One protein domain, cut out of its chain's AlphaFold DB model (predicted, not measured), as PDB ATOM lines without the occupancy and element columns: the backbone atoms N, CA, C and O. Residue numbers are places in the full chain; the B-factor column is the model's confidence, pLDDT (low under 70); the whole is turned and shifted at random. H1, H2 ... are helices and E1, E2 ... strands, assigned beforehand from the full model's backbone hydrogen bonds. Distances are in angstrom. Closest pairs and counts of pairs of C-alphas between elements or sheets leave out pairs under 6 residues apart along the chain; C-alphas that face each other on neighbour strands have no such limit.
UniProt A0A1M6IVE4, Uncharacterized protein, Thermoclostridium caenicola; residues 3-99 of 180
ATOM      1  N   ALA A   3     198.127 221.532 190.818       91.38
ATOM      2  CA  ALA A   3     196.884 222.225 191.172       91.38
ATOM      3  C   ALA A   3     196.081 221.535 192.292       91.38
ATOM      4  O   ALA A   3     195.307 222.184 192.979       91.38
ATOM      5  N   GLN A   4     196.286 220.231 192.489       93.38
ATOM      6  CA  GLN A   4     195.617 219.416 193.505       93.38
ATOM      7  C   GLN A   4     196.475 219.230 194.774       93.38
ATOM      8  O   GLN A   4     196.088 218.469 195.652       93.38
ATOM      9  N   GLY A   5     197.634 219.894 194.881       94.25
ATOM     10  CA  GLY A   5     198.519 219.777 196.046       94.25
ATOM     11  C   GLY A   5     199.456 218.570 195.994       94.25
ATOM     12  O   GLY A   5     199.777 217.997 197.030       94.25
ATOM     13  N   PHE A   6     199.883 218.161 194.795       94.44
ATOM     14  CA  PHE A   6     200.894 217.116 194.617       94.44
ATOM     15  C   PHE A   6     202.155 217.675 193.957       94.44
ATOM     16  O   PHE A   6     202.107 218.100 192.796       94.44
ATOM     17  N   ARG A   7     203.279 217.613 194.674       95.62
ATOM     18  CA  ARG A   7     204.604 218.031 194.205       95.62
ATOM     19  C   ARG A   7     205.412 216.825 193.744       95.62
ATOM     20  O   ARG A   7     205.467 215.816 194.436       95.62
ATOM     21  N   LEU A   8     206.047 216.923 192.581       95.62
ATOM     22  CA  LEU A   8     206.929 215.892 192.040       95.62
ATOM     23  C   LEU A   8     208.219 215.786 192.870       95.62
ATOM     24  O   LEU A   8     208.958 216.754 193.026       95.62
ATOM     25  N   VAL A   9     208.515 214.587 193.363       94.06
ATOM     26  CA  VAL A   9     209.713 214.304 194.171       94.06
ATOM     27  C   VAL A   9     210.751 213.542 193.370       94.06
ATOM     28  O   VAL A   9     211.952 213.780 193.520       94.06
ATOM     29  N   ARG A  10     210.299 212.615 192.520       91.81
ATOM     30  CA  ARG A  10     211.183 211.739 191.755       91.81
ATOM     31  C   ARG A  10     210.536 211.282 190.456       91.81
ATOM     32  O   ARG A  10     209.340 210.999 190.394       91.81
ATOM     33  N   THR A  11     211.365 211.147 189.430       89.81
ATOM     34  CA  THR A  11     211.028 210.476 188.178       89.81
ATOM     35  C   THR A  11     211.834 209.190 188.077       89.81
ATOM     36  O   THR A  11     213.058 209.190 188.186       89.81
ATOM     37  N   THR A  12     211.150 208.069 187.874       84.88
ATOM     38  CA  THR A  12     211.794 206.832 187.420       84.88
ATOM     39  C   THR A  12     211.472 206.630 185.946       84.88
ATOM     40  O   THR A  12     210.798 207.454 185.323       84.88
ATOM     41  N   ARG A  13     211.931 205.526 185.352       76.94
ATOM     42  CA  ARG A  13     211.621 205.219 183.954       76.94
ATOM     43  C   ARG A  13     210.112 205.119 183.697       76.94
ATOM     44  O   ARG A  13     209.601 205.711 182.750       76.94
ATOM     45  N   MET A  14     209.402 204.417 184.576       81.88
ATOM     46  CA  MET A  14     207.978 204.106 184.414       81.88
ATOM     47  C   MET A  14     207.072 205.016 185.240       81.88
ATOM     48  O   MET A  14     205.939 205.263 184.851       81.88
ATOM     49  N   MET A  15     207.565 205.529 186.368       87.81
ATOM     50  CA  MET A  15     206.718 206.147 187.387       87.81
ATOM     51  C   MET A  15     207.133 207.581 187.698       87.81
ATOM     52  O   MET A  15     208.253 208.019 187.409       87.81
ATOM     53  N   TYR A  16     206.190 208.290 188.302       92.19
ATOM     54  CA  TYR A  16     206.361 209.600 188.905       92.19
ATOM     55  C   TYR A  16     205.938 209.478 190.364       92.19
ATOM     56  O   TYR A  16     204.880 208.923 190.652       92.19
ATOM     57  N   GLU A  17     206.766 209.978 191.266       94.44
ATOM     58  CA  GLU A  17     206.487 209.965 192.698       94.44
ATOM     59  C   GLU A  17     206.204 211.377 193.172       94.44
ATOM     60  O   GLU A  17     206.936 212.310 192.829       94.44
ATOM     61  N   PHE A  18     205.143 211.515 193.962       96.00
ATOM     62  CA  PHE A  18     204.650 212.798 194.431       96.00
ATOM     63  C   PHE A  18     204.524 212.821 195.951       96.00
ATOM     64  O   PHE A  18     204.156 211.820 196.564       96.00
ATOM     65  N   GLU A  19     204.761 213.988 196.540       95.88
ATOM     66  CA  GLU A  19     204.438 214.307 197.930       95.88
ATOM     67  C   GLU A  19     203.281 215.309 197.993       95.88
ATOM     68  O   GLU A  19     202.974 215.985 197.007       95.88
ATOM     69  N   ARG A  20     202.620 215.401 199.152       96.19
ATOM     70  CA  ARG A  20     201.575 216.407 199.369       96.19
ATOM     71  C   ARG A  20     202.205 217.781 199.604       96.19
ATOM     72  O   ARG A  20     203.158 217.901 200.364       96.19
ATOM     73  N   CYS A  21     201.634 218.806 198.987       94.06
ATOM     74  CA  CYS A  21     201.989 220.214 199.155       94.06
ATOM     75  C   CYS A  21     200.721 221.079 199.149       94.06
ATOM     76  O   CYS A  21     199.616 220.572 198.924       94.06
ATOM     77  N   ALA A  22     200.858 222.391 199.361       94.12
ATOM     78  CA  ALA A  22     199.710 223.271 199.188       94.12
ATOM     79  C   ALA A  22     199.260 223.274 197.705       94.12
ATOM     80  O   ALA A  22     200.099 223.198 196.796       94.12
ATOM     81  N   PRO A  23     197.945 223.336 197.422       94.44
ATOM     82  CA  PRO A  23     197.445 223.417 196.054       94.44
ATOM     83  C   PRO A  23     198.088 224.567 195.274       94.44
ATOM     84  O   PRO A  23     198.095 225.710 195.720       94.44
ATOM     85  N   SER A  24     198.604 224.265 194.079       91.12
ATOM     86  CA  SER A  24     199.268 225.234 193.190       91.12
ATOM     87  C   SER A  24     200.515 225.918 193.774       91.12
ATOM     88  O   SER A  24     200.902 226.982 193.294       91.12
ATOM     89  N   GLU A  25     201.165 225.318 194.775       92.88
ATOM     90  CA  GLU A  25     202.412 225.845 195.346       92.88
ATOM     91  C   GLU A  25     203.595 225.776 194.366       92.88
ATOM     92  O   GLU A  25     204.467 226.648 194.373       92.88
ATOM     93  N   TYR A  26     203.605 224.761 193.500       93.19
ATOM     94  CA  TYR A  26     204.654 224.521 192.511       93.19
ATOM     95  C   TYR A  26     204.102 224.566 191.086       93.19
ATOM     96  O   TYR A  26     202.964 224.174 190.821       93.19
ATOM     97  N   GLU A  27     204.940 225.011 190.156       92.94
ATOM     98  CA  GLU A  27     204.673 225.048 188.722       92.94
ATOM     99  C   GLU A  27     205.729 224.222 187.983       92.94
ATOM    100  O   GLU A  27     206.896 224.176 188.382       92.94
ATOM    101  N   TYR A  28     205.307 223.568 186.900       93.50
ATOM    102  CA  TYR A  28     206.150 222.671 186.115       93.50
ATOM    103  C   TYR A  28     206.139 223.058 184.640       93.50
ATOM    104  O   TYR A  28     205.092 223.402 184.078       93.50
ATOM    105  N   ARG A  29     207.302 222.937 184.004       93.00
ATOM    106  CA  ARG A  29     207.487 223.026 182.554       93.00
ATOM    107  C   ARG A  29     208.262 221.819 182.052       93.00
ATOM    108  O   ARG A  29     209.010 221.203 182.807       93.00
ATOM    109  N   VAL A  30     208.030 221.444 180.799       92.56
ATOM    110  CA  VAL A  30     208.672 220.290 180.166       92.56
ATOM    111  C   VAL A  30     209.454 220.772 178.961       92.56
ATOM    112  O   VAL A  30     208.882 221.340 178.037       92.56
ATOM    113  N   GLU A  31     210.746 220.486 178.983       91.81
ATOM    114  CA  GLU A  31     211.711 220.843 177.957       91.81
ATOM    115  C   GLU A  31     212.089 219.630 177.120       91.81
ATOM    116  O   GLU A  31     212.454 218.573 177.649       91.81
ATOM    117  N   PHE A  32     212.047 219.792 175.801       90.06
ATOM    118  CA  PHE A  32     212.534 218.788 174.864       90.06
ATOM    119  C   PHE A  32     214.035 218.968 174.607       90.06
ATOM    120  O   PHE A  32     214.466 219.794 173.803       90.06
ATOM    121  N   ILE A  33     214.850 218.143 175.264       89.06
ATOM    122  CA  ILE A  33     216.321 218.215 175.201       89.06
ATOM    123  C   ILE A  33     216.945 217.121 174.332       89.06
ATOM    124  O   ILE A  33     218.165 217.029 174.227       89.06
ATOM    125  N   ALA A  34     216.133 216.299 173.669       83.75
ATOM    126  CA  ALA A  34     216.617 215.156 172.900       83.75
ATOM    127  C   ALA A  34     217.508 215.532 171.695       83.75
ATOM    128  O   ALA A  34     218.254 214.682 171.209       83.75
ATOM    129  N   GLY A  35     217.450 216.784 171.225       79.81
ATOM    130  CA  GLY A  35     218.341 217.310 170.187       79.81
ATOM    131  C   GLY A  35     219.698 217.821 170.694       79.81
ATOM    132  O   GLY A  35     220.560 218.132 169.873       79.81
ATOM    133  N   LYS A  36     219.897 217.926 172.017       84.50
ATOM    134  CA  LYS A  36     221.143 218.400 172.640       84.50
ATOM    135  C   LYS A  36     222.124 217.239 172.838       84.50
ATOM    136  O   LYS A  36     221.721 216.108 173.120       84.50
ATOM    137  N   SER A  37     223.423 217.518 172.729       82.81
ATOM    138  CA  SER A  37     224.462 216.559 173.128       82.81
ATOM    139  C   SER A  37     224.449 216.338 174.653       82.81
ATOM    140  O   SER A  37     223.904 217.169 175.385       82.81
ATOM    141  N   PRO A  38     225.062 215.256 175.177       81.50
ATOM    142  CA  PRO A  38     225.139 215.026 176.621       81.50
ATOM    143  C   PRO A  38     225.722 216.215 177.403       81.50
ATOM    144  O   PRO A  38     225.161 216.598 178.427       81.50
ATOM    145  N   GLY A  39     226.795 216.831 176.891       85.69
ATOM    146  CA  GLY A  39     227.423 218.003 177.511       85.69
ATOM    147  C   GLY A  39     226.510 219.230 177.497       85.69
ATOM    148  O   GLY A  39     226.299 219.845 178.536       85.69
ATOM    149  N   GLN A  40     225.876 219.522 176.357       86.88
ATOM    150  CA  GLN A  40     224.927 220.636 176.236       86.88
ATOM    151  C   GLN A  40     223.700 220.459 177.139       86.88
ATOM    152  O   GLN A  40     223.192 221.424 177.702       86.88
ATOM    153  N   ALA A  41     223.200 219.229 177.277       88.69
ATOM    154  CA  ALA A  41     222.080 218.927 178.161       88.69
ATOM    155  C   ALA A  41     222.461 219.103 179.639       88.69
ATOM    156  O   ALA A  41     221.659 219.617 180.417       88.69
ATOM    157  N   GLN A  42     223.676 218.703 180.025       89.62
ATOM    158  CA  GLN A  42     224.182 218.885 181.385       89.62
ATOM    159  C   GLN A  42     224.424 220.361 181.713       89.62
ATOM    160  O   GLN A  42     224.040 220.812 182.788       89.62
ATOM    161  N   GLU A  43     225.017 221.115 180.792       92.00
ATOM    162  CA  GLU A  43     225.243 222.549 180.955       92.00
ATOM    163  C   GLU A  43     223.925 223.316 181.082       92.00
ATOM    164  O   GLU A  43     223.754 224.092 182.017       92.00
ATOM    165  N   TYR A  44     222.956 223.026 180.209       91.12
ATOM    166  CA  TYR A  44     221.625 223.627 180.279       91.12
ATOM    167  C   TYR A  44     220.903 223.291 181.589       91.12
ATOM    168  O   TYR A  44     220.277 224.150 182.205       91.12
ATOM    169  N   ARG A  45     221.027 222.043 182.057       92.56
ATOM    170  CA  ARG A  45     220.489 221.633 183.355       92.56
ATOM    171  C   ARG A  45     221.117 222.430 184.500       92.56
ATOM    172  O   ARG A  45     220.384 222.923 185.349       92.56
ATOM    173  N   ARG A  46     222.445 222.551 184.513       93.50
ATOM    174  CA  ARG A  46     223.175 223.308 185.534       93.50
ATOM    175  C   ARG A  46     222.744 224.774 185.540       93.50
ATOM    176  O   ARG A  46     222.452 225.291 186.605       93.50
ATOM    177  N   PHE A  47     222.614 225.395 184.369       92.94
ATOM    178  CA  PHE A  47     222.106 226.763 184.238       92.94
ATOM    179  C   PHE A  47     220.726 226.936 184.901       92.94
ATOM    180  O   PHE A  47     220.525 227.857 185.687       92.94
ATOM    181  N   LEU A  48     219.784 226.019 184.653       93.44
ATOM    182  CA  LEU A  48     218.461 226.063 185.290       93.44
ATOM    183  C   LEU A  48     218.537 225.875 186.814       93.44
ATOM    184  O   LEU A  48     217.806 226.532 187.553       93.44
ATOM    185  N   GLU A  49     219.412 224.989 187.287       93.19
ATOM    186  CA  GLU A  49     219.628 224.755 188.719       93.19
ATOM    187  C   GLU A  49     220.272 225.969 189.413       93.19
ATOM    188  O   GLU A  49     219.857 226.331 190.512       93.19
ATOM    189  N   GLU A  50     221.202 226.661 188.749       93.69
ATOM    190  CA  GLU A  50     221.812 227.916 189.216       93.69
ATOM    191  C   GLU A  50     220.796 229.065 189.310       93.69
ATOM    192  O   GLU A  50     220.887 229.899 190.208       93.69
ATOM    193  N   MET A  51     219.768 229.076 188.453       89.56
ATOM    194  CA  MET A  51     218.632 230.003 188.558       89.56
ATOM    195  C   MET A  51     217.671 229.677 189.721       89.56
ATOM    196  O   MET A  51     216.687 230.390 189.928       89.56
ATOM    197  N   GLY A  52     217.926 228.605 190.477       90.56
ATOM    198  CA  GLY A  52     217.091 228.162 191.593       90.56
ATOM    199  C   GLY A  52     215.931 227.250 191.187       90.56
ATOM    200  O   GLY A  52     215.013 227.037 191.983       90.56
ATOM    201  N   TYR A  53     215.938 226.708 189.966       93.62
ATOM    202  CA  TYR A  53     214.958 225.707 189.547       93.62
ATOM    203  C   TYR A  53     215.388 224.300 189.940       93.62
ATOM    204  O   TYR A  53     216.569 223.967 189.989       93.62
ATOM    205  N   ARG A  54     214.411 223.422 190.169       94.12
ATOM    206  CA  ARG A  54     214.677 221.996 190.371       94.12
ATOM    207  C   ARG A  54     214.393 221.250 189.077       94.12
ATOM    208  O   ARG A  54     213.342 221.442 188.477       94.12
ATOM    209  N   THR A  55     215.306 220.384 188.645       93.88
ATOM    210  CA  THR A  55     215.161 219.681 187.364       93.88
ATOM    211  C   THR A  55     215.072 218.163 187.521       93.88
ATOM    212  O   THR A  55     215.743 217.554 188.358       93.88
ATOM    213  N   PHE A  56     214.254 217.528 186.679       92.88
ATOM    214  CA  PHE A  56     214.098 216.078 186.613       92.88
ATOM    215  C   PHE A  56     214.237 215.602 185.175       92.88
ATOM    216  O   PHE A  56     213.495 216.015 184.288       92.88
ATOM    217  N   THR A  57     215.171 214.693 184.928       89.81
ATOM    218  CA  THR A  57     215.302 214.079 183.608       89.81
ATOM    219  C   THR A  57     214.265 212.972 183.439       89.81
ATOM    220  O   THR A  57     214.027 212.185 184.361       89.81
ATOM    221  N   LYS A  58     213.647 212.894 182.258       89.12
ATOM    222  CA  LYS A  58     212.652 211.873 181.932       89.12
ATOM    223  C   LYS A  58     212.858 211.335 180.517       89.12
ATOM    224  O   LYS A  58     213.217 212.060 179.591       89.12
ATOM    225  N   ASN A  59     212.628 210.038 180.369       85.12
ATOM    226  CA  ASN A  59     212.663 209.344 179.094       85.12
ATOM    227  C   ASN A  59     211.317 209.459 178.367       85.12
ATOM    228  O   ASN A  59     210.269 209.274 178.986       85.12
ATOM    229  N   ILE A  60     211.351 209.682 177.053       80.38
ATOM    230  CA  ILE A  60     210.186 209.427 176.177       80.38
ATOM    231  C   ILE A  60     210.142 207.941 175.830       80.38
ATOM    232  O   ILE A  60     209.079 207.336 175.738       80.38
ATOM    233  N   ASN A  61     211.319 207.338 175.651       70.19
ATOM    234  CA  ASN A  61     211.424 205.980 175.160       70.19
ATOM    235  C   ASN A  61     211.415 204.945 176.304       70.19
ATOM    236  O   ASN A  61     212.207 205.006 177.250       70.19
ATOM    237  N   LEU A  62     210.521 203.961 176.215       60.00
ATOM    238  CA  LEU A  62     210.379 202.855 177.169       60.00
ATOM    239  C   LEU A  62     211.285 201.647 176.836       60.00
ATOM    240  O   LEU A  62     211.374 200.728 177.645       60.00
ATOM    241  N   ASN A  63     212.013 201.673 175.709       58.22
ATOM    242  CA  ASN A  63     212.765 200.551 175.120       58.22
ATOM    243  C   ASN A  63     213.528 199.638 176.105       58.22
ATOM    244  O   ASN A  63     214.490 200.041 176.762       58.22
ATOM    245  N   TYR A  64     213.158 198.361 176.141       46.72
ATOM    246  CA  TYR A  64     213.782 197.308 176.954       46.72
ATOM    247  C   TYR A  64     215.013 196.651 176.277       46.72
ATOM    248  O   TYR A  64     215.295 195.483 176.517       46.72
ATOM    249  N   SER A  65     215.744 197.361 175.404       47.22
ATOM    250  CA  SER A  65     216.782 196.760 174.548       47.22
ATOM    251  C   SER A  65     218.224 196.875 175.078       47.22
ATOM    252  O   SER A  65     218.648 197.893 175.637       47.22
ATOM    253  N   ILE A  66     218.992 195.801 174.864       41.22
ATOM    254  CA  ILE A  66     220.439 195.674 175.098       41.22
ATOM    255  C   ILE A  66     221.156 196.172 173.829       41.22
ATOM    256  O   ILE A  66     220.810 195.744 172.735       41.22
ATOM    257  N   GLY A  67     222.103 197.112 173.965       54.09
ATOM    258  CA  GLY A  67     222.813 197.745 172.828       54.09
ATOM    259  C   GLY A  67     222.597 199.260 172.647       54.09
ATOM    260  O   GLY A  67     222.918 199.793 171.597       54.09
ATOM    261  N   LYS A  68     222.052 199.930 173.673       67.50
ATOM    262  CA  LYS A  68     221.703 201.358 173.885       67.50
ATOM    263  C   LYS A  68     222.396 202.444 173.016       67.50
ATOM    264  O   LYS A  68     223.050 203.344 173.546       67.50
ATOM    265  N   VAL A  69     222.182 202.412 171.703       69.56
ATOM    266  CA  VAL A  69     222.514 203.482 170.753       69.56
ATOM    267  C   VAL A  69     221.252 203.827 169.967       69.56
ATOM    268  O   VAL A  69     220.639 202.953 169.361       69.56
ATOM    269  N   THR A  70     220.852 205.095 169.985       72.56
ATOM    270  CA  THR A  70     219.707 205.603 169.222       72.56
ATOM    271  C   THR A  70     220.195 206.662 168.250       72.56
ATOM    272  O   THR A  70     220.799 207.652 168.668       72.56
ATOM    273  N   TRP A  71     219.895 206.486 166.966       76.44
ATOM    274  CA  TRP A  71     220.138 207.510 165.958       76.44
ATOM    275  C   TRP A  71     218.940 208.464 165.863       76.44
ATOM    276  O   TRP A  71     217.790 208.044 165.746       76.44
ATOM    277  N   ARG A  72     219.219 209.763 165.958       81.56
ATOM    278  CA  ARG A  72     218.273 210.883 165.920       81.56
ATOM    279  C   ARG A  72     218.662 211.790 164.744       81.56
ATOM    280  O   ARG A  72     219.265 212.838 164.963       81.56
ATOM    281  N   PRO A  73     218.347 211.410 163.494       78.81
ATOM    282  CA  PRO A  73     218.802 212.127 162.293       78.81
ATOM    283  C   PRO A  73     218.335 213.586 162.220       78.81
ATOM    284  O   PRO A  73     218.938 214.408 161.544       78.81
ATOM    285  N   TRP A  74     217.272 213.918 162.950       77.50
ATOM    286  CA  TRP A  74     216.720 215.265 163.066       77.50
ATOM    287  C   TRP A  74     217.477 216.175 164.054       77.50
ATOM    288  O   TRP A  74     217.226 217.382 164.071       77.50
ATOM    289  N   ALA A  75     218.373 215.635 164.888       81.38
ATOM    290  CA  ALA A  75     219.205 216.420 165.799       81.38
ATOM    291  C   ALA A  75     220.444 216.993 165.079       81.38
ATOM    292  O   ALA A  75     220.693 216.704 163.908       81.38
ATOM    293  N   LYS A  76     221.237 217.827 165.766       79.31
ATOM    294  CA  LYS A  76     222.436 218.468 165.191       79.31
ATOM    295  C   LYS A  76     223.721 217.952 165.845       79.31
ATOM    296  O   LYS A  76     223.786 217.808 167.065       79.31
ATOM    297  N   GLY A  77     224.754 217.722 165.031       82.12
ATOM    298  CA  GLY A  77     226.095 217.332 165.484       82.12
ATOM    299  C   GLY A  77     226.085 216.106 166.401       82.12
ATOM    300  O   GLY A  77     225.393 215.125 166.134       82.12
ATOM    301  N   ALA A  78     226.797 216.192 167.528       74.56
ATOM    302  CA  ALA A  78     226.875 215.119 168.525       74.56
ATOM    303  C   ALA A  78     225.522 214.745 169.176       74.56
ATOM    304  O   ALA A  78     225.439 213.726 169.854       74.56
ATOM    305  N   GLY A  79     224.453 215.530 168.978       73.81
ATOM    306  CA  GLY A  79     223.095 215.184 169.416       73.81
ATOM    307  C   GLY A  79     222.397 214.130 168.542       73.81
ATOM    308  O   GLY A  79     221.384 213.572 168.962       73.81
ATOM    309  N   GLN A  80     222.925 213.833 167.345       81.19
ATOM    310  CA  GLN A  80     222.363 212.828 166.429       81.19
ATOM    311  C   GLN A  80     222.552 211.390 166.901       81.19
ATOM    312  O   GLN A  80     221.828 210.502 166.460       81.19
ATOM    313  N   ILE A  81     223.510 211.141 167.789       74.62
ATOM    314  CA  ILE A  81     223.782 209.813 168.325       74.62
ATOM    315  C   ILE A  81     223.582 209.883 169.834       74.62
ATOM    316  O   ILE A  81     224.270 210.619 170.536       74.62
ATOM    317  N   ALA A  82     222.629 209.106 170.342       68.62
ATOM    318  CA  ALA A  82     222.394 208.970 171.771       68.62
ATOM    319  C   ALA A  82     222.883 207.604 172.251       68.62
ATOM    320  O   ALA A  82     222.277 206.583 171.933       68.62
ATOM    321  N   THR A  83     223.969 207.592 173.021       69.56
ATOM    322  CA  THR A  83     224.584 206.388 173.594       69.56
ATOM    323  C   THR A  83     224.309 206.266 175.095       69.56
ATOM    324  O   THR A  83     223.951 207.237 175.774       69.56
ATOM    325  N   TYR A  84     224.490 205.057 175.628       63.31
ATOM    326  CA  TYR A  84     224.611 204.813 177.064       63.31
ATOM    327  C   TYR A  84     226.068 204.506 177.445       63.31
ATOM    328  O   TYR A  84     226.668 203.650 176.795       63.31
ATOM    329  N   PRO A  85     226.604 205.089 178.533       61.72
ATOM    330  CA  PRO A  85     226.004 206.143 179.359       61.72
ATOM    331  C   PRO A  85     226.042 207.502 178.633       61.72
ATOM    332  O   PRO A  85     227.025 207.824 177.977       61.72
ATOM    333  N   GLY A  86     224.976 208.307 178.724       68.50
ATOM    334  CA  GLY A  86     224.904 209.571 177.979       68.50
ATOM    335  C   GLY A  86     223.493 210.148 177.862       68.50
ATOM    336  O   GLY A  86     222.754 210.211 178.844       68.50
ATOM    337  N   SER A  87     223.120 210.578 176.653       64.19
ATOM    338  CA  SER A  87     221.821 211.195 176.315       64.19
ATOM    339  C   SER A  87     220.700 210.180 176.028       64.19
ATOM    340  O   SER A  87     219.565 210.564 175.713       64.19
ATOM    341  N   TYR A  88     220.996 208.880 176.135       59.25
ATOM    342  CA  TYR A  88     220.014 207.802 176.028       59.25
ATOM    343  C   TYR A  88     219.019 207.841 177.202       59.25
ATOM    344  O   TYR A  88     219.443 207.926 178.356       59.25
ATOM    345  N   ASN A  89     217.708 207.755 176.927       68.00
ATOM    346  CA  ASN A  89     216.622 207.873 177.917       68.00
ATOM    347  C   ASN A  89     216.587 209.227 178.663       68.00
ATOM    348  O   ASN A  89     216.107 209.314 179.795       68.00
ATOM    349  N   ARG A  90     217.124 210.285 178.049       76.25
ATOM    350  CA  ARG A  90     217.161 211.651 178.597       76.25
ATOM    351  C   ARG A  90     216.599 212.647 177.590       76.25
ATOM    352  O   ARG A  90     217.262 213.606 177.211       76.25
ATOM    353  N   GLU A  91     215.405 212.359 177.081       82.62
ATOM    354  CA  GLU A  91     214.769 213.168 176.040       82.62
ATOM    355  C   GLU A  91     214.039 214.400 176.586       82.62
ATOM    356  O   GLU A  91     213.937 215.402 175.878       82.62
ATOM    357  N   LEU A  92     213.553 214.329 177.830       90.38
ATOM    358  CA  LEU A  92     212.811 215.398 178.489       90.38
ATOM    359  C   LEU A  92     213.530 215.891 179.740       90.38
ATOM    360  O   LEU A  92     214.138 215.112 180.484       90.38
ATOM    361  N   LEU A  93     213.368 217.179 180.008       92.50
ATOM    362  CA  LEU A  93     213.740 217.810 181.262       92.50
ATOM    363  C   LEU A  93     212.505 218.492 181.853       92.50
ATOM    364  O   LEU A  93     211.943 219.406 181.266       92.50
ATOM    365  N   ILE A  94     212.047 218.017 183.002       94.00
ATOM    366  CA  ILE A  94     210.962 218.642 183.753       94.00
ATOM    367  C   ILE A  94     211.599 219.671 184.678       94.00
ATOM    368  O   ILE A  94     212.467 219.321 185.475       94.00
ATOM    369  N   VAL A  95     211.169 220.920 184.573       94.69
ATOM    370  CA  VAL A  95     211.661 222.043 185.371       94.69
ATOM    371  C   VAL A  95     210.571 222.441 186.360       94.69
ATOM    372  O   VAL A  95     209.441 222.718 185.966       94.69
ATOM    373  N   GLU A  96     210.907 222.431 187.644       95.06
ATOM    374  CA  GLU A  96     210.063 222.822 188.769       95.06
ATOM    375  C   GLU A  96     210.499 224.187 189.299       95.06
ATOM    376  O   GLU A  96     211.688 224.444 189.510       95.06
ATOM    377  N   ARG A  97     209.508 225.023 189.604       93.12
ATOM    378  CA  ARG A  97     209.681 226.274 190.343       93.12
ATOM    379  C   ARG A  97     208.547 226.438 191.352       93.12
ATOM    380  O   ARG A  97     207.423 226.009 191.097       93.12
ATOM    381  N   ARG A  98     208.808 227.091 192.487       91.75
ATOM    382  CA  ARG A  98     207.736 227.559 193.383       91.75
ATOM    383  C   ARG A  98     206.961 228.695 192.709       91.75
ATOM    384  O   ARG A  98     207.557 229.512 192.011       91.75
ATOM    385  N   LYS A  99     205.648 228.774 192.893       88.50
ATOM    386  CA  LYS A  99     204.826 229.814 192.268       88.50
ATOM    387  C   LYS A  99     205.153 231.198 192.853       88.50
ATOM    388  O   LYS A  99     205.005 231.406 194.051       88.50
TER     389      LYS A  99
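What this domain is: This is residues 3 to 99 of the 180 residues of an uncharacterized protein of Thermoclostridium caenicola (UniProt A0A1M6IVE4). A twisted three-stranded sheet, E3, E7 and E4, makes the core, with the long helix H1 packed along one face and the hairpin of E1 and E2 on the other side of the sheet, where E1 passes close to E4. Beyond one end of the sheet, a small head of two short strands, E5 and E6, and the short helix H2 lengthens the whole. The printed part has 97 residues, with two named helices and seven named strands in the order E1, E2, E3, H1, E4, E5, H2, E6, E7; its class is mixed, helices and strands. The sheet's order is E3, E7, E4, all antiparallel. The whole is only just compact, close to loose, with a radius of gyration of the C-alphas of 14.8 A and spans of 42 by 29 by 20 A.

How they stand to each other: In the largest sheet, E7, residues 92 to 98, is the inner strand between the edge strands E3, residues 26 to 32, and E4, residues 54 to 58. The sheet is only just strongly twisted, its C-alphas lying up to 4.0 A off the best plane. N 29 and O 95 are 2.9 A apart, within hydrogen-bond range across E3 and E7; N 56 and O 94, at 2.8 A, are so across E7 and E4. H1, residues 38 to 50, is on the sheet at a height of 10.1 A, over E4, and runs along the strands at 10 degrees to E4 on the local plane. The closest C-alphas of H1 and E4 are those of Glu 49 and Thr 55, 6.9 A apart. This gives two layers, a helix on one face of a sheet, and E3, H1, E4 form a split strand-helix-strand unit, with E7 between its parallel strands and a right-handed crossover. E1, residues 6 to 11, and E2, residues 16 to 20, form a hairpin, with N 9 and O 17 within hydrogen-bond range at 2.8 A. The closest C-alphas of E1 and E4 are those of Thr 11 and Phe 56, 6.6 A apart. E5, residues 69 to 71, and E6, residues 81 to 83, are antiparallel neighbours, with N 70 and O 82 within range at 2.8 A. H2, residues 77 to 80, is not on the three-stranded sheet; it is close to H1 but not clearly touching, with the C-alphas of Pro 38 and Gly 79 7.5 A apart. In H1 every O i to N i+4 pair is within hydrogen-bond range; H2 is too short for such a pair.

Where its parts are: E3 measures 20.2 A from first to last C-alpha, E7 19.9 A and H1 18.3 A. E1 measures 13.7 A, E2 13.4 A and E4 13.3 A, while E5, E6 and H2 are short. E1 begins at C-alpha 6 (200.894, 217.116, 194.617), H1 at C-alpha 38 (225.139, 215.026, 176.621), and E7 ends at C-alpha 98 (207.736, 227.559, 193.383).

The domain as a whole: The C-alphas farthest apart are those of Ala 22 and Gly 67, 43.4 A. The printed part has no cut and no long link. Mean pLDDT of the printed part is 83.8, and residues 62 to 69 and 82 to 89 are under 70.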